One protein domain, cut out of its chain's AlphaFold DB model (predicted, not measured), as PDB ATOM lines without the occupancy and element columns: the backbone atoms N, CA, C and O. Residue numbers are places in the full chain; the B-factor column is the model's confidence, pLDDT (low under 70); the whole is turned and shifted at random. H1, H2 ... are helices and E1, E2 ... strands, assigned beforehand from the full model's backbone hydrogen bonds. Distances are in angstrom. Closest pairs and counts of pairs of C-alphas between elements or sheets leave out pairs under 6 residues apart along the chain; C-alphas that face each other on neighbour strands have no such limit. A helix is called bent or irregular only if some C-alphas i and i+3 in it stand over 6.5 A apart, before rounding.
ATOM      1  N   PHE A  63       4.512  40.431   7.100       94.44
ATOM      2  CA  PHE A  63       3.347  39.587   7.335       94.44
ATOM      3  C   PHE A  63       2.258  39.917   6.330       94.44
ATOM      4  O   PHE A  63       1.880  41.078   6.184       94.44
ATOM      5  N   ARG A  64       1.722  38.895   5.662       95.06
ATOM      6  CA  ARG A  64       0.563  39.067   4.788       95.06
ATOM      7  C   ARG A  64      -0.697  39.210   5.624       95.06
ATOM      8  O   ARG A  64      -0.945  38.407   6.527       95.06
ATOM      9  N   ILE A  65      -1.497  40.209   5.293       95.56
ATOM     10  CA  ILE A  65      -2.773  40.469   5.942       95.56
ATOM     11  C   ILE A  65      -3.870  40.665   4.900       95.56
ATOM     12  O   ILE A  65      -3.643  41.156   3.794       95.56
ATOM     13  N   ILE A  66      -5.080  40.294   5.289       95.56
ATOM     14  CA  ILE A  66      -6.319  40.694   4.647       95.56
ATOM     15  C   ILE A  66      -6.896  41.803   5.525       95.56
ATOM     16  O   ILE A  66      -7.432  41.525   6.598       95.56
ATOM     17  N   LEU A  67      -6.741  43.052   5.094       96.00
ATOM     18  CA  LEU A  67      -7.208  44.229   5.817       96.00
ATOM     19  C   LEU A  67      -8.591  44.624   5.305       96.00
ATOM     20  O   LEU A  67      -8.783  44.868   4.115       96.00
ATOM     21  N   THR A  68      -9.562  44.682   6.212       95.88
ATOM     22  CA  THR A  68     -10.917  45.150   5.911       95.88
ATOM     23  C   THR A  68     -11.213  46.407   6.710       95.88
ATOM     24  O   THR A  68     -11.133  46.388   7.940       95.88
ATOM     25  N   PHE A  69     -11.582  47.475   6.015       94.94
ATOM     26  CA  PHE A  69     -11.979  48.744   6.605       94.94
ATOM     27  C   PHE A  69     -13.498  48.794   6.748       94.94
ATOM     28  O   PHE A  69     -14.239  48.528   5.798       94.94
ATOM     29  N   HIS A  70     -13.951  49.172   7.937       95.06
ATOM     30  CA  HIS A  70     -15.359  49.317   8.280       95.06
ATOM     31  C   HIS A  70     -15.624  50.728   8.788       95.06
ATOM     32  O   HIS A  70     -14.964  51.165   9.725       95.06
ATOM     33  N   LEU A  71     -16.603  51.424   8.221       94.25
ATOM     34  CA  LEU A  71     -17.116  52.680   8.753       94.25
ATOM     35  C   LEU A  71     -18.301  52.389   9.676       94.25
ATOM     36  O   LEU A  71     -19.256  51.710   9.292       94.25
ATOM     37  N   ILE A  72     -18.230  52.902  10.900       94.25
ATOM     38  CA  ILE A  72     -19.280  52.791  11.906       94.25
ATOM     39  C   ILE A  72     -19.799  54.181  12.205       94.25
ATOM     40  O   ILE A  72     -19.174  54.946  12.936       94.25
ATOM     41  N   THR A  73     -20.972  54.480  11.673       93.50
ATOM     42  CA  THR A  73     -21.660  55.736  11.945       93.50
ATOM     43  C   THR A  73     -22.549  55.558  13.167       93.50
ATOM     44  O   THR A  73     -23.423  54.689  13.196       93.50
ATOM     45  N   ILE A  74     -22.307  56.375  14.183       91.81
ATOM     46  CA  ILE A  74     -23.034  56.425  15.444       91.81
ATOM     47  C   ILE A  74     -23.885  57.689  15.407       91.81
ATOM     48  O   ILE A  74     -23.358  58.796  15.471       91.81
ATOM     49  N   ASP A  75     -25.194  57.519  15.278       90.69
ATOM     50  CA  ASP A  75     -26.155  58.616  15.332       90.69
ATOM     51  C   ASP A  75     -26.783  58.670  16.726       90.69
ATOM     52  O   ASP A  75     -27.229  57.642  17.253       90.69
ATOM     53  N   VAL A  76     -26.775  59.857  17.329       88.06
ATOM     54  CA  VAL A  76     -27.305  60.117  18.667       88.06
ATOM     55  C   VAL A  76     -28.434  61.134  18.534       88.06
ATOM     56  O   VAL A  76     -28.185  62.332  18.414       88.06
ATOM     57  N   GLN A  77     -29.676  60.654  18.575       85.62
ATOM     58  CA  GLN A  77     -30.877  61.489  18.480       85.62
ATOM     59  C   GLN A  77     -31.703  61.368  19.754       85.62
ATOM     60  O   GLN A  77     -32.117  60.259  20.097       85.62
ATOM     61  N   ASP A  78     -31.949  62.500  20.420       77.50
ATOM     62  CA  ASP A  78     -32.766  62.715  21.628       77.50
ATOM     63  C   ASP A  78     -32.432  61.822  22.844       77.50
ATOM     64  O   ASP A  78     -32.070  62.330  23.902       77.50
ATOM     65  N   THR A  79     -32.509  60.497  22.704       79.94
ATOM     66  CA  THR A  79     -32.094  59.470  23.681       79.94
ATOM     67  C   THR A  79     -31.720  58.117  23.045       79.94
ATOM     68  O   THR A  79     -31.433  57.158  23.763       79.94
ATOM     69  N   GLN A  80     -31.774  57.979  21.718       84.94
ATOM     70  CA  GLN A  80     -31.481  56.736  21.002       84.94
ATOM     71  C   GLN A  80     -30.106  56.797  20.339       84.94
ATOM     72  O   GLN A  80     -29.727  57.809  19.755       84.94
ATOM     73  N   ILE A  81     -29.376  55.683  20.421       87.31
ATOM     74  CA  ILE A  81     -28.092  55.499  19.744       87.31
ATOM     75  C   ILE A  81     -28.290  54.465  18.640       87.31
ATOM     76  O   ILE A  81     -28.480  53.279  18.928       87.31
ATOM     77  N   THR A  82     -28.204  54.901  17.387       89.75
ATOM     78  CA  THR A  82     -28.247  54.012  16.220       89.75
ATOM     79  C   THR A  82     -26.842  53.823  15.672       89.75
ATOM     80  O   THR A  82     -26.083  54.778  15.545       89.75
ATOM     81  N   ARG A  83     -26.481  52.575  15.353       91.50
ATOM     82  CA  ARG A  83     -25.192  52.242  14.734       91.50
ATOM     83  C   ARG A  83     -25.408  51.669  13.345       91.50
ATOM     84  O   ARG A  83     -26.100  50.660  13.189       91.50
ATOM     85  N   HIS A  84     -24.792  52.297  12.355       92.88
ATOM     86  CA  HIS A  84     -24.709  51.789  10.995       92.88
ATOM     87  C   HIS A  84     -23.289  51.298  10.732       92.88
ATOM     88  O   HIS A  84     -22.341  52.034  10.976       92.88
ATOM     89  N   LEU A  85     -23.155  50.062  10.255       93.94
ATOM     90  CA  LEU A  85     -21.879  49.453   9.893       93.94
ATOM     91  C   LEU A  85     -21.839  49.279   8.377       93.94
ATOM     92  O   LEU A  85     -22.726  48.638   7.812       93.94
ATOM     93  N   GLU A  86     -20.791  49.796   7.752       93.50
ATOM     94  CA  GLU A  86     -20.538  49.680   6.322       93.50
ATOM     95  C   GLU A  86     -19.105  49.205   6.084       93.50
ATOM     96  O   GLU A  86     -18.159  49.768   6.630       93.50
ATOM     97  N   GLN A  87     -18.928  48.178   5.254       93.69
ATOM     98  CA  GLN A  87     -17.601  47.797   4.783       93.69
ATOM     99  C   GLN A  87     -17.219  48.706   3.615       93.69
ATOM    100  O   GLN A  87     -17.833  48.623   2.553       93.69
ATOM    101  N   ILE A  88     -16.188  49.525   3.799       92.38
ATOM    102  CA  ILE A  88     -15.758  50.492   2.781       92.38
ATOM    103  C   ILE A  88     -14.653  49.932   1.884       92.38
ATOM    104  O   ILE A  88     -14.596  50.258   0.705       92.38
ATOM    105  N   GLU A  89     -13.789  49.060   2.409       92.38
ATOM    106  CA  GLU A  89     -12.667  48.516   1.646       92.38
ATOM    107  C   GLU A  89     -12.238  47.140   2.162       92.38
ATOM    108  O   GLU A  89     -12.313  46.848   3.355       92.38
ATOM    109  N   HIS A  90     -11.776  46.287   1.248       93.38
ATOM    110  CA  HIS A  90     -11.220  44.975   1.552       93.38
ATOM    111  C   HIS A  90     -10.020  44.704   0.647       93.38
ATOM    112  O   HIS A  90     -10.174  44.589  -0.570       93.38
ATOM    113  N   ILE A  91      -8.833  44.591   1.238       93.19
ATOM    114  CA  ILE A  91      -7.576  44.479   0.498       93.19
ATOM    115  C   ILE A  91      -6.668  43.404   1.080       93.19
ATOM    116  O   ILE A  91      -6.658  43.131   2.281       93.19
ATOM    117  N   LYS A  92      -5.849  42.817   0.209       93.56
ATOM    118  CA  LYS A  92      -4.697  42.011   0.606       93.56
ATOM    119  C   LYS A  92      -3.458  42.888   0.564       93.56
ATOM    120  O   LYS A  92      -3.168  43.474  -0.474       93.56
ATOM    121  N   THR A  93      -2.731  42.962   1.669       93.69
ATOM    122  CA  THR A  93      -1.490  43.738   1.762       93.69
ATOM    123  C   THR A  93      -0.475  43.033   2.662       93.69
ATOM    124  O   THR A  93      -0.715  41.925   3.151       93.69
ATOM    125  N   ALA A  94       0.690  43.641   2.849       93.69
ATOM    126  CA  ALA A  94       1.739  43.158   3.720       93.69
ATOM    127  C   ALA A  94       2.180  44.268   4.678       93.69
ATOM    128  O   ALA A  94       2.376  45.407   4.259       93.69
ATOM    129  N   ILE A  95       2.362  43.929   5.953       94.81
ATOM    130  CA  ILE A  95       2.861  44.860   6.971       94.81
ATOM    131  C   ILE A  95       4.243  44.428   7.460       94.81
ATOM    132  O   ILE A  95       4.524  43.225   7.517       94.81
ATOM    133  N   PRO A  96       5.142  45.375   7.765       95.25
ATOM    134  CA  PRO A  96       6.507  45.054   8.146       95.25
ATOM    135  C   PRO A  96       6.554  44.290   9.467       95.25
ATOM    136  O   PRO A  96       5.834  44.578  10.423       95.25
ATOM    137  N   ALA A  97       7.463  43.324   9.542       94.88
ATOM    138  CA  ALA A  97       7.780  42.641  10.779       94.88
ATOM    139  C   ALA A  97       8.648  43.545  11.653       94.88
ATOM    140  O   ALA A  97       9.877  43.568  11.550       94.88
ATOM    141  N   ARG A  98       7.976  44.316  12.504       95.69
ATOM    142  CA  ARG A  98       8.591  45.242  13.452       95.69
ATOM    143  C   ARG A  98       7.986  45.088  14.842       95.69
ATOM    144  O   ARG A  98       6.984  44.401  15.042       95.69
ATOM    145  N   THR A  99       8.607  45.745  15.808       97.69
ATOM    146  CA  THR A  99       7.979  46.029  17.097       97.69
ATOM    147  C   THR A  99       7.129  47.283  16.944       97.69
ATOM    148  O   THR A  99       7.593  48.272  16.372       97.69
ATOM    149  N   ILE A 100       5.891  47.220  17.421       97.69
ATOM    150  CA  ILE A 100       5.000  48.375  17.539       97.69
ATOM    151  C   ILE A 100       5.075  48.913  18.960       97.69
ATOM    152  O   ILE A 100       5.226  48.140  19.908       97.69
ATOM    153  N   GLU A 101       4.959  50.225  19.112       97.88
ATOM    154  CA  GLU A 101       4.913  50.877  20.425       97.88
ATOM    155  C   GLU A 101       3.501  50.830  21.034       97.88
ATOM    156  O   GLU A 101       3.352  50.791  22.253       97.88
ATOM    157  N   SER A 102       2.465  50.799  20.187       97.44
ATOM    158  CA  SER A 102       1.041  50.760  20.560       97.44
ATOM    159  C   SER A 102       0.171  50.273  19.391       97.44
ATOM    160  O   SER A 102       0.630  50.184  18.250       97.44
ATOM    161  N   LEU A 103      -1.113  50.008  19.636       96.75
ATOM    162  CA  LEU A 103      -2.094  49.772  18.569       96.75
ATOM    163  C   LEU A 103      -2.276  51.016  17.691       96.75
ATOM    164  O   LEU A 103      -2.453  50.889  16.483       96.75
ATOM    165  N   HIS A 104      -2.193  52.214  18.277       95.50
ATOM    166  CA  HIS A 104      -2.231  53.471  17.529       95.50
ATOM    167  C   HIS A 104      -1.054  53.574  16.544       95.50
ATOM    168  O   HIS A 104      -1.246  53.948  15.390       95.50
ATOM    169  N   ASP A 105       0.155  53.203  16.976       96.19
ATOM    170  CA  ASP A 105       1.339  53.129  16.111       96.19
ATOM    171  C   ASP A 105       1.093  52.214  14.895       96.19
ATOM    172  O   ASP A 105       1.237  52.656  13.756       96.19
ATOM    173  N   LEU A 106       0.605  50.990  15.124       96.50
ATOM    174  CA  LEU A 106       0.265  50.053  14.046       96.50
ATOM    175  C   LEU A 106      -0.764  50.636  13.062       96.50
ATOM    176  O   LEU A 106      -0.590  50.557  11.847       96.50
ATOM    177  N   ILE A 107      -1.850  51.219  13.578       95.88
ATOM    178  CA  ILE A 107      -2.926  51.773  12.748       95.88
ATOM    179  C   ILE A 107      -2.382  52.868  11.829       95.88
ATOM    180  O   ILE A 107      -2.614  52.828  10.621       95.88
ATOM    181  N   HIS A 108      -1.665  53.839  12.391       93.12
ATOM    182  CA  HIS A 108      -1.288  55.045  11.663       93.12
ATOM    183  C   HIS A 108      -0.052  54.872  10.783       93.12
ATOM    184  O   HIS A 108       0.017  55.531   9.752       93.12
ATOM    185  N   GLN A 109       0.900  54.015  11.163       93.75
ATOM    186  CA  GLN A 109       2.121  53.809  10.376       93.75
ATOM    187  C   GLN A 109       2.007  52.669   9.364       93.75
ATOM    188  O   GLN A 109       2.697  52.703   8.352       93.75
ATOM    189  N   ASP A 110       1.178  51.651   9.626       93.75
ATOM    190  CA  ASP A 110       1.133  50.466   8.763       93.75
ATOM    191  C   ASP A 110      -0.230  50.258   8.096       93.75
ATOM    192  O   ASP A 110      -0.274  49.784   6.966       93.75
ATOM    193  N   LEU A 111      -1.360  50.565   8.743       94.00
ATOM    194  CA  LEU A 111      -2.677  50.195   8.197       94.00
ATOM    195  C   LEU A 111      -3.322  51.295   7.354       94.00
ATOM    196  O   LEU A 111      -3.791  51.020   6.253       94.00
ATOM    197  N   LEU A 112      -3.344  52.539   7.837       90.62
ATOM    198  CA  LEU A 112      -3.961  53.653   7.105       90.62
ATOM    199  C   LEU A 112      -3.201  54.000   5.818       90.62
ATOM    200  O   LEU A 112      -3.814  54.414   4.831       90.62
ATOM    201  N   ASP A 113      -1.891  53.753   5.789       86.75
ATOM    202  CA  ASP A 113      -1.062  53.909   4.591       86.75
ATOM    203  C   ASP A 113      -1.438  52.940   3.465       86.75
ATOM    204  O   ASP A 113      -1.211  53.242   2.297       86.75
ATOM    205  N   ASN A 114      -2.099  51.827   3.794       84.25
ATOM    206  CA  ASN A 114      -2.551  50.835   2.822       84.25
ATOM    207  C   ASN A 114      -3.937  51.121   2.218       84.25
ATOM    208  O   ASN A 114      -4.351  50.398   1.315       84.25
ATOM    209  N   MET A 115      -4.662  52.141   2.688       83.12
ATOM    210  CA  MET A 115      -5.962  52.514   2.119       83.12
ATOM    211  C   MET A 115      -5.792  52.982   0.667       83.12
ATOM    212  O   MET A 115      -4.958  53.857   0.408       83.12
ATOM    213  N   SER A 116      -6.577  52.439  -0.272       79.44
ATOM    214  CA  SER A 116      -6.435  52.809  -1.687       79.44
ATOM    215  C   SER A 116      -6.709  54.293  -1.918       79.44
ATOM    216  O   SER A 116      -7.546  54.903  -1.251       79.44
ATOM    217  N   GLU A 117      -6.045  54.887  -2.914       80.12
ATOM    218  CA  GLU A 117      -6.301  56.280  -3.306       80.12
ATOM    219  C   GLU A 117      -7.778  56.518  -3.650       80.12
ATOM    220  O   GLU A 117      -8.336  57.547  -3.283       80.12
ATOM    221  N   SER A 118      -8.436  55.539  -4.281       73.44
ATOM    222  CA  SER A 118      -9.874  55.570  -4.560       73.44
ATOM    223  C   SER A 118     -10.718  55.677  -3.292       73.44
ATOM    224  O   SER A 118     -11.666  56.455  -3.250       73.44
ATOM    225  N   ILE A 119     -10.372  54.937  -2.237       79.62
ATOM    226  CA  ILE A 119     -11.111  54.997  -0.975       79.62
ATOM    227  C   ILE A 119     -10.769  56.265  -0.209       79.62
ATOM    228  O   ILE A 119     -11.673  56.876   0.340       79.62
ATOM    229  N   ARG A 120      -9.529  56.756  -0.262       80.25
ATOM    230  CA  ARG A 120      -9.166  58.074   0.289       80.25
ATOM    231  C   ARG A 120      -9.926  59.234  -0.368       80.25
ATOM    232  O   ARG A 120     -10.071  60.284   0.245       80.25
ATOM    233  N   GLN A 121     -10.397  59.065  -1.607       75.25
ATOM    234  CA  GLN A 121     -11.259  60.041  -2.285       75.25
ATOM    235  C   GLN A 121     -12.733  59.925  -1.870       75.25
ATOM    236  O   GLN A 121     -13.435  60.934  -1.842       75.25
ATOM    237  N   LEU A 122     -13.210  58.714  -1.566       75.94
ATOM    238  CA  LEU A 122     -14.608  58.445  -1.197       75.94
ATOM    239  C   LEU A 122     -14.872  58.639   0.301       75.94
ATOM    240  O   LEU A 122     -15.886  59.208   0.700       75.94
ATOM    241  N   TYR A 123     -13.952  58.174   1.135       81.88
ATOM    242  CA  TYR A 123     -13.945  58.385   2.569       81.88
ATOM    243  C   TYR A 123     -13.133  59.640   2.877       81.88
ATOM    244  O   TYR A 123     -11.918  59.667   2.706       81.88
ATOM    245  N   ASN A 124     -13.820  60.677   3.352       82.81
ATOM    246  CA  ASN A 124     -13.193  61.892   3.861       82.81
ATOM    247  C   ASN A 124     -12.897  61.717   5.364       82.81
ATOM    248  O   ASN A 124     -13.860  61.691   6.148       82.81
ATOM    249  N   PRO A 125     -11.622  61.579   5.787       85.00
ATOM    250  CA  PRO A 125     -11.276  61.446   7.196       85.00
ATOM    251  C   PRO A 125     -11.705  62.689   7.977       85.00
ATOM    252  O   PRO A 125     -11.403  63.818   7.589       85.00
ATOM    253  N   GLN A 126     -12.401  62.495   9.093       86.00
ATOM    254  CA  GLN A 126     -12.777  63.578   9.997       86.00
ATOM    255  C   GLN A 126     -11.856  63.603  11.212       86.00
ATOM    256  O   GLN A 126     -11.359  62.579  11.673       86.00
ATOM    257  N   ARG A 127     -11.662  64.799  11.779       84.25
ATOM    258  CA  ARG A 127     -10.799  65.008  12.952       84.25
ATOM    259  C   ARG A 127     -11.218  64.173  14.169       84.25
ATOM    260  O   ARG A 127     -10.379  63.872  15.009       84.25
ATOM    261  N   HIS A 128     -12.503  63.845  14.266       88.19
ATOM    262  CA  HIS A 128     -13.089  63.109  15.384       88.19
ATOM    263  C   HIS A 128     -13.329  61.628  15.069       88.19
ATOM    264  O   HIS A 128     -13.979  60.947  15.860       88.19
ATOM    265  N   ASP A 129     -12.820  61.127  13.939       92.31
ATOM    266  CA  ASP A 129     -12.874  59.699  13.651       92.31
ATOM    267  C   ASP A 129     -11.982  58.933  14.628       92.31
ATOM    268  O   ASP A 129     -10.830  59.301  14.880       92.31
ATOM    269  N   ILE A 130     -12.521  57.846  15.173       94.25
ATOM    270  CA  ILE A 130     -11.812  56.981  16.109       94.25
ATOM    271  C   ILE A 130     -11.486  55.674  15.397       94.25
ATOM    272  O   ILE A 130     -12.372  54.910  15.018       94.25
ATOM    273  N   TYR A 131     -10.195  55.393  15.251       94.88
ATOM    274  CA  TYR A 131      -9.708  54.165  14.635       94.88
ATOM    275  C   TYR A 131      -9.513  53.077  15.687       94.88
ATOM    276  O   TYR A 131      -8.796  53.268  16.671       94.88
ATOM    277  N   ARG A 132     -10.143  51.918  15.488       96.00
ATOM    278  CA  ARG A 132     -10.084  50.794  16.427       96.00
ATOM    279  C   ARG A 132      -9.913  49.477  15.698       96.00
ATOM    280  O   ARG A 132     -10.603  49.187  14.726       96.00
ATOM    281  N   LEU A 133      -9.024  48.642  16.214       97.06
ATOM    282  CA  LEU A 133      -8.848  47.284  15.719       97.06
ATOM    283  C   LEU A 133      -9.915  46.358  16.296       97.06
ATOM    284  O   LEU A 133     -10.165  46.351  17.507       97.06
ATOM    285  N   ALA A 134     -10.512  45.555  15.424       96.38
ATOM    286  CA  ALA A 134     -11.459  44.514  15.780       96.38
ATOM    287  C   ALA A 134     -10.902  43.134  15.411       96.38
ATOM    288  O   ALA A 134     -10.300  42.952  14.353       96.38
ATOM    289  N   THR A 135     -11.114  42.158  16.290       94.12
ATOM    290  CA  THR A 135     -10.738  40.759  16.052       94.12
ATOM    291  C   THR A 135     -11.724  40.067  15.119       94.12
ATOM    292  O   THR A 135     -11.336  39.189  14.361       94.12
ATOM    293  N   ASN A 136     -12.997  40.472  15.162       93.06
ATOM    294  CA  ASN A 136     -14.068  39.942  14.323       93.06
ATOM    295  C   ASN A 136     -15.226  40.963  14.232       93.06
ATOM    296  O   ASN A 136     -15.344  41.864  15.067       93.06
ATOM    297  N   ILE A 137     -16.101  40.806  13.240       92.19
ATOM    298  CA  ILE A 137     -17.352  41.545  13.065       92.19
ATOM    299  C   ILE A 137     -18.524  40.557  13.143       92.19
ATOM    300  O   ILE A 137     -18.753  39.770  12.224       92.19
ATOM    301  N   LYS A 138     -19.316  40.616  14.220       90.38
ATOM    302  CA  LYS A 138     -20.488  39.747  14.400       90.38
ATOM    303  C   LYS A 138     -21.772  40.508  14.081       90.38
ATOM    304  O   LYS A 138     -22.243  41.328  14.871       90.38
ATOM    305  N   GLY A 139     -22.367  40.218  12.925       87.50
ATOM    306  CA  GLY A 139     -23.556  40.925  12.448       87.50
ATOM    307  C   GLY A 139     -23.235  42.390  12.146       87.50
ATOM    308  O   GLY A 139     -22.546  42.672  11.175       87.50
ATOM    309  N   LYS A 140     -23.719  43.315  12.987       86.06
ATOM    310  CA  LYS A 140     -23.424  44.762  12.898       86.06
ATOM    311  C   LYS A 140     -22.507  45.272  14.017       86.06
ATOM    312  O   LYS A 140     -22.348  46.478  14.176       86.06
ATOM    313  N   SER A 141     -21.936  44.362  14.805       89.56
ATOM    314  CA  SER A 141     -21.184  44.705  16.010       89.56
ATOM    315  C   SER A 141     -19.733  44.229  15.900       89.56
ATOM    316  O   SER A 141     -19.495  43.017  15.861       89.56
ATOM    317  N   PRO A 142     -18.753  45.143  15.868       94.38
ATOM    318  CA  PRO A 142     -17.346  44.780  15.959       94.38
ATOM    319  C   PRO A 142     -16.988  44.274  17.358       94.38
ATOM    320  O   PRO A 142     -17.464  44.783  18.376       94.38
ATOM    321  N   MET A 143     -16.102  43.286  17.407       95.62
ATOM    322  CA  MET A 143     -15.457  42.826  18.631       95.62
ATOM    323  C   MET A 143     -14.076  43.465  18.719       95.62
ATOM    324  O   MET A 143     -13.137  43.026  18.060       95.62
ATOM    325  N   TYR A 144     -13.960  44.537  19.498       96.31
ATOM    326  CA  TYR A 144     -12.716  45.295  19.609       96.31
ATOM    327  C   TYR A 144     -11.637  44.574  20.409       96.31
ATOM    328  O   TYR A 144     -11.930  43.850  21.364       96.31
ATOM    329  N   LEU A 145     -10.378  44.858  20.071       95.19
ATOM    330  CA  LEU A 145      -9.266  44.556  20.963       95.19
ATOM    331  C   LEU A 145      -9.442  45.290  22.296       95.19
ATOM    332  O   LEU A 145      -9.824  46.462  22.349       95.19
ATOM    333  N   SER A 146      -9.155  44.575  23.383       92.44
ATOM    334  CA  SER A 146      -9.153  45.156  24.722       92.44
ATOM    335  C   SER A 146      -7.982  46.135  24.874       92.44
ATOM    336  O   SER A 146      -6.894  45.840  24.378       92.44
ATOM    337  N   PRO A 147      -8.141  47.244  25.622       90.31
ATOM    338  CA  PRO A 147      -7.044  48.170  25.914       90.31
ATOM    339  C   PRO A 147      -5.821  47.513  26.565       90.31
ATOM    340  O   PRO A 147      -4.716  48.012  26.419       90.31
ATOM    341  N   ILE A 148      -5.977  46.367  27.240       92.00
ATOM    342  CA  ILE A 148      -4.842  45.621  27.818       92.00
ATOM    343  C   ILE A 148      -3.862  45.093  26.756       92.00
ATOM    344  O   ILE A 148      -2.737  44.724  27.077       92.00
ATOM    345  N   VAL A 149      -4.300  45.021  25.497       93.12
ATOM    346  CA  VAL A 149      -3.478  44.609  24.354       93.12
ATOM    347  C   VAL A 149      -2.640  45.775  23.826       93.12
ATOM    348  O   VAL A 149      -1.692  45.546  23.077       93.12
ATOM    349  N   ASP A 150      -2.951  47.013  24.224       95.62
ATOM    350  CA  ASP A 150      -2.236  48.217  23.810       95.62
ATOM    351  C   ASP A 150      -0.921  48.381  24.575       95.62
ATOM    352  O   ASP A 150      -0.766  49.176  25.500       95.62
ATOM    353  N   THR A 151       0.029  47.530  24.209       95.81
ATOM    354  CA  THR A 151       1.369  47.472  24.780       95.81
ATOM    355  C   THR A 151       2.393  47.279  23.677       95.81
ATOM    356  O   THR A 151       2.098  46.659  22.649       95.81
ATOM    357  N   ARG A 152       3.619  47.734  23.935       97.81
ATOM    358  CA  ARG A 152       4.761  47.510  23.055       97.81
ATOM    359  C   ARG A 152       5.009  46.014  22.848       97.81
ATOM    360  O   ARG A 152       5.301  45.302  23.808       97.81
ATOM    361  N   GLN A 153       4.916  45.539  21.609       97.88
ATOM    362  CA  GLN A 153       5.064  44.117  21.267       97.88
ATOM    363  C   GLN A 153       5.457  43.923  19.798       97.88
ATOM    364  O   GLN A 153       5.382  44.855  18.996       97.88
ATOM    365  N   ALA A 154       5.899  42.721  19.422       97.62
ATOM    366  CA  ALA A 154       6.117  42.391  18.016       97.62
ATOM    367  C   ALA A 154       4.776  42.283  17.272       97.62
ATOM    368  O   ALA A 154       3.809  41.734  17.801       97.62
ATOM    369  N   VAL A 155       4.730  42.753  16.020       96.44
ATOM    370  CA  VAL A 155       3.548  42.591  15.150       96.44
ATOM    371  C   VAL A 155       3.156  41.116  15.033       96.44
ATOM    372  O   VAL A 155       1.974  40.792  15.050       96.44
ATOM    373  N   GLU A 156       4.136  40.214  14.974       95.81
ATOM    374  CA  GLU A 156       3.899  38.769  14.912       95.81
ATOM    375  C   GLU A 156       3.082  38.245  16.096       95.81
ATOM    376  O   GLU A 156       2.104  37.515  15.905       95.81
ATOM    377  N   ASP A 157       3.463  38.639  17.311       96.50
ATOM    378  CA  ASP A 157       2.804  38.215  18.547       96.50
ATOM    379  C   ASP A 157       1.372  38.748  18.597       96.50
ATOM    380  O   ASP A 157       0.442  38.014  18.936       96.50
ATOM    381  N   LEU A 158       1.173  40.007  18.190       96.69
ATOM    382  CA  LEU A 158      -0.153  40.609  18.105       96.69
ATOM    383  C   LEU A 158      -1.040  39.844  17.109       96.69
ATOM    384  O   LEU A 158      -2.146  39.424  17.453       96.69
ATOM    385  N   LEU A 159      -0.557  39.654  15.879       96.00
ATOM    386  CA  LEU A 159      -1.304  38.998  14.807       96.00
ATOM    387  C   LEU A 159      -1.653  37.552  15.164       96.00
ATOM    388  O   LEU A 159      -2.805  37.145  15.045       96.00
ATOM    389  N   SER A 160      -0.671  36.782  15.628       95.19
ATOM    390  CA  SER A 160      -0.838  35.359  15.933       95.19
ATOM    391  C   SER A 160      -1.748  35.083  17.125       95.19
ATOM    392  O   SER A 160      -2.416  34.050  17.138       95.19
ATOM    393  N   LYS A 161      -1.787  35.988  18.106       95.75
ATOM    394  CA  LYS A 161      -2.580  35.819  19.324       95.75
ATOM    395  C   LYS A 161      -4.022  36.286  19.173       95.75
ATOM    396  O   LYS A 161      -4.904  35.696  19.795       95.75
ATOM    397  N   TRP A 162      -4.258  37.350  18.407       96.00
ATOM    398  CA  TRP A 162      -5.547  38.047  18.431       96.00
ATOM    399  C   TRP A 162      -6.347  37.984  17.138       96.00
ATOM    400  O   TRP A 162      -7.559  38.189  17.184       96.00
ATOM    401  N   PHE A 163      -5.699  37.719  16.006       95.81
ATOM    402  CA  PHE A 163      -6.351  37.749  14.706       95.81
ATOM    403  C   PHE A 163      -6.438  36.352  14.105       95.81
ATOM    404  O   PHE A 163      -5.513  35.542  14.194       95.81
ATOM    405  N   GLU A 164      -7.573  36.075  13.468       94.75
ATOM    406  CA  GLU A 164      -7.759  34.839  12.722       94.75
ATOM    407  C   GLU A 164      -6.757  34.780  11.566       94.75
ATOM    408  O   GLU A 164      -6.417  35.792  10.952       94.75
ATOM    409  N   SER A 165      -6.268  33.582  11.261       94.00
ATOM    410  CA  SER A 165      -5.340  33.383  10.154       94.00
ATOM    411  C   SER A 165      -5.826  32.295   9.223       94.00
ATOM    412  O   SER A 165      -6.271  31.239   9.675       94.00
ATOM    413  N   ARG A 166      -5.653  32.519   7.926       92.94
ATOM    414  CA  ARG A 166      -5.887  31.532   6.884       92.94
ATOM    415  C   ARG A 166      -4.561  31.154   6.248       92.94
ATOM    416  O   ARG A 166      -3.784  32.020   5.862       92.94
ATOM    417  N   THR A 167      -4.320  29.859   6.097       91.56
ATOM    418  CA  THR A 167      -3.173  29.373   5.330       91.56
ATOM    419  C   THR A 167      -3.625  29.073   3.908       91.56
ATOM    420  O   THR A 167      -4.470  28.205   3.690       91.56
ATOM    421  N   THR A 168      -3.069  29.781   2.930       80.94
ATOM    422  CA  THR A 168      -3.282  29.518   1.501       80.94
ATOM    423  C   THR A 168      -1.941  29.253   0.842       80.94
ATOM    424  O   THR A 168      -1.056  30.098   0.894       80.94
ATOM    425  N   VAL A 169      -1.789  28.080   0.217       81.06
ATOM    426  CA  VAL A 169      -0.583  27.712  -0.554       81.06
ATOM    427  C   VAL A 169       0.715  27.857   0.269       81.06
ATOM    428  O   VAL A 169       1.726  28.358  -0.203       81.06
ATOM    429  N   GLY A 170       0.683  27.436   1.539       81.50
ATOM    430  CA  GLY A 170       1.847  27.477   2.436       81.50
ATOM    431  C   GLY A 170       2.162  28.847   3.048       81.50
ATOM    432  O   GLY A 170       3.048  28.933   3.893       81.50
ATOM    433  N   GLU A 171       1.422  29.898   2.692       85.06
ATOM    434  CA  GLU A 171       1.566  31.232   3.277       85.06
ATOM    435  C   GLU A 171       0.415  31.531   4.243       85.06
ATOM    436  O   GLU A 171      -0.748  31.230   3.963       85.06
ATOM    437  N   LYS A 172       0.749  32.114   5.399       92.19
ATOM    438  CA  LYS A 172      -0.208  32.505   6.439       92.19
ATOM    439  C   LYS A 172      -0.646  33.953   6.209       92.19
ATOM    440  O   LYS A 172       0.189  34.854   6.219       92.19
ATOM    441  N   GLU A 173      -1.943  34.162   6.017       95.44
ATOM    442  CA  GLU A 173      -2.581  35.474   5.893       95.44
ATOM    443  C   GLU A 173      -3.422  35.746   7.147       95.44
ATOM    444  O   GLU A 173      -4.255  34.920   7.517       95.44
ATOM    445  N   TYR A 174      -3.224  36.888   7.806       96.19
ATOM    446  CA  TYR A 174      -4.022  37.281   8.977       96.19
ATOM    447  C   TYR A 174      -5.207  38.160   8.576       96.19
ATOM    448  O   TYR A 174      -5.054  39.071   7.769       96.19
ATOM    449  N   MET A 175      -6.381  37.915   9.144       96.25
ATOM    450  CA  MET A 175      -7.594  38.695   8.899       96.25
ATOM    451  C   MET A 175      -7.651  39.843   9.903       96.25
ATOM    452  O   MET A 175      -7.819  39.613  11.096       96.25
ATOM    453  N   VAL A 176      -7.482  41.077   9.429       96.75
ATOM    454  CA  VAL A 176      -7.437  42.284  10.264       96.75
ATOM    455  C   VAL A 176      -8.624  43.174   9.917       96.75
ATOM    456  O   VAL A 176      -8.835  43.524   8.754       96.75
ATOM    457  N   HIS A 177      -9.391  43.572  10.929       97.31
ATOM    458  CA  HIS A 177     -10.499  44.508  10.771       97.31
ATOM    459  C   HIS A 177     -10.149  45.846  11.420       97.31
ATOM    460  O   HIS A 177      -9.889  45.910  12.624       97.31
ATOM    461  N   LEU A 178     -10.171  46.915  10.626       96.31
ATOM    462  CA  LEU A 178     -10.042  48.284  11.110       96.31
ATOM    463  C   LEU A 178     -11.414  48.953  11.074       96.31
ATOM    464  O   LEU A 178     -11.979  49.172  10.005       96.31
ATOM    465  N   ALA A 179     -11.950  49.262  12.249       96.12
ATOM    466  CA  ALA A 179     -13.180  50.017  12.400       96.12
ATOM    467  C   ALA A 179     -12.871  51.506  12.562       96.12
ATOM    468  O   ALA A 179     -12.006  51.892  13.347       96.12
ATOM    469  N   ILE A 180     -13.615  52.324  11.835       95.19
ATOM    470  CA  ILE A 180     -13.580  53.777  11.870       95.19
ATOM    471  C   ILE A 180     -14.900  54.211  12.499       95.19
ATOM    472  O   ILE A 180     -15.941  54.169  11.847       95.19
ATOM    473  N   GLU A 181     -14.889  54.564  13.779       94.75
ATOM    474  CA  GLU A 181     -16.078  55.058  14.469       94.75
ATOM    475  C   GLU A 181     -16.219  56.564  14.245       94.75
ATOM    476  O   GLU A 181     -15.309  57.338  14.547       94.75
ATOM    477  N   ARG A 182     -17.387  56.975  13.756       93.06
ATOM    478  CA  ARG A 182     -17.775  58.369  13.563       93.06
ATOM    479  C   ARG A 182     -19.060  58.639  14.317       93.06
ATOM    480  O   ARG A 182     -20.041  57.928  14.125       93.06
ATOM    481  N   THR A 183     -19.071  59.676  15.146       91.00
ATOM    482  CA  THR A 183     -20.299  60.128  15.808       91.00
ATOM    483  C   THR A 183     -20.874  61.303  15.039       91.00
ATOM    484  O   THR A 183     -20.227  62.342  14.937       91.00
ATOM    485  N   ASN A 184     -22.083  61.147  14.511       84.12
ATOM    486  CA  ASN A 184     -22.829  62.249  13.928       84.12
ATOM    487  C   ASN A 184     -23.562  62.957  15.065       84.12
ATOM    488  O   ASN A 184     -24.528  62.428  15.614       84.12
ATOM    489  N   THR A 185     -23.085  64.136  15.449       70.75
ATOM    490  CA  THR A 185     -23.840  65.026  16.331       70.75
ATOM    491  C   THR A 185     -24.663  65.987  15.476       70.75
ATOM    492  O   THR A 185     -24.085  66.620  14.591       70.75
TER     493      THR A 185
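AT A GLANCE: This is residues 63 to 185 of the 223 residues of an uncharacterized protein of Aspergillus flavus (strain ATCC MYA-384 / AF70) (UniProt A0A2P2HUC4). One strongly twisted sheet has three long strands, E2, E1 and E6, along the longest axis; E3 with E4, and E5, lie beyond E6, while H1 and H3 pack on the sheet and H2 only grazes it. The printed part has 123 residues, in the order E1 E2 H1 H2 E3 E4 H3 E5 E6; the class is mixed and the branched sheet has parallel and antiparallel pairs. It is compact, radius of gyration of the C-alphas 14.9 A, spanning 51 by 34 by 27 A.

IN THESE COORDINATES: E1, residues 63 to 77, begins at C-alpha 63 (3.347, 39.587, 7.335) and is 42.1 A long. E2, 80 to 96, is 41.8 A and bends by 83 degrees at 92. H1 is 103 to 114, 15.8 A; H2 is 117 to 122. E3, 130 to 138, 19.4 A, bends by 89 degrees at 135. E4 is 141 to 144, H3 155 to 162, E5 165 to 168. E6, 171 to 184, 40.9 A, ends at C-alpha 184 (-22.829, 62.249, 13.928).

HOW THE PARTS SIT: E1 and E2 form an antiparallel hairpin, N 67 to O 91 2.8 A. E6 is parallel to E1, N 70 to O 178 2.9 A. On the other side of E6 are E3, antiparallel, N 132 to O 179 2.8 A, and E5, in a hairpin with E6, N 166 to O 173 2.8 A. E3 and E4 form a hairpin, N 135 to O 143 2.8 A. H1 is on the sheet, C-alphas of Ile 95 and Asp 110 closest to E2 at 6.1 A; it is irregular, but only just, C-alphas 109 and 112 being 6.9 A apart. H3 is on the sheet at a height of 8.3 A, across the strands, at 77 degrees to E6 on the local plane. Every O i to N i+4 pair is within hydrogen-bond range in H2 and H3, 5 of 8 in H1.

THE WHOLE: The C-alphas farthest apart, Asp 78 and Gly 170, are 53.0 A apart. The printed part has no cut and no long link. Mean pLDDT of the printed part is 91.6, of H2 77; no printed residue is under 70.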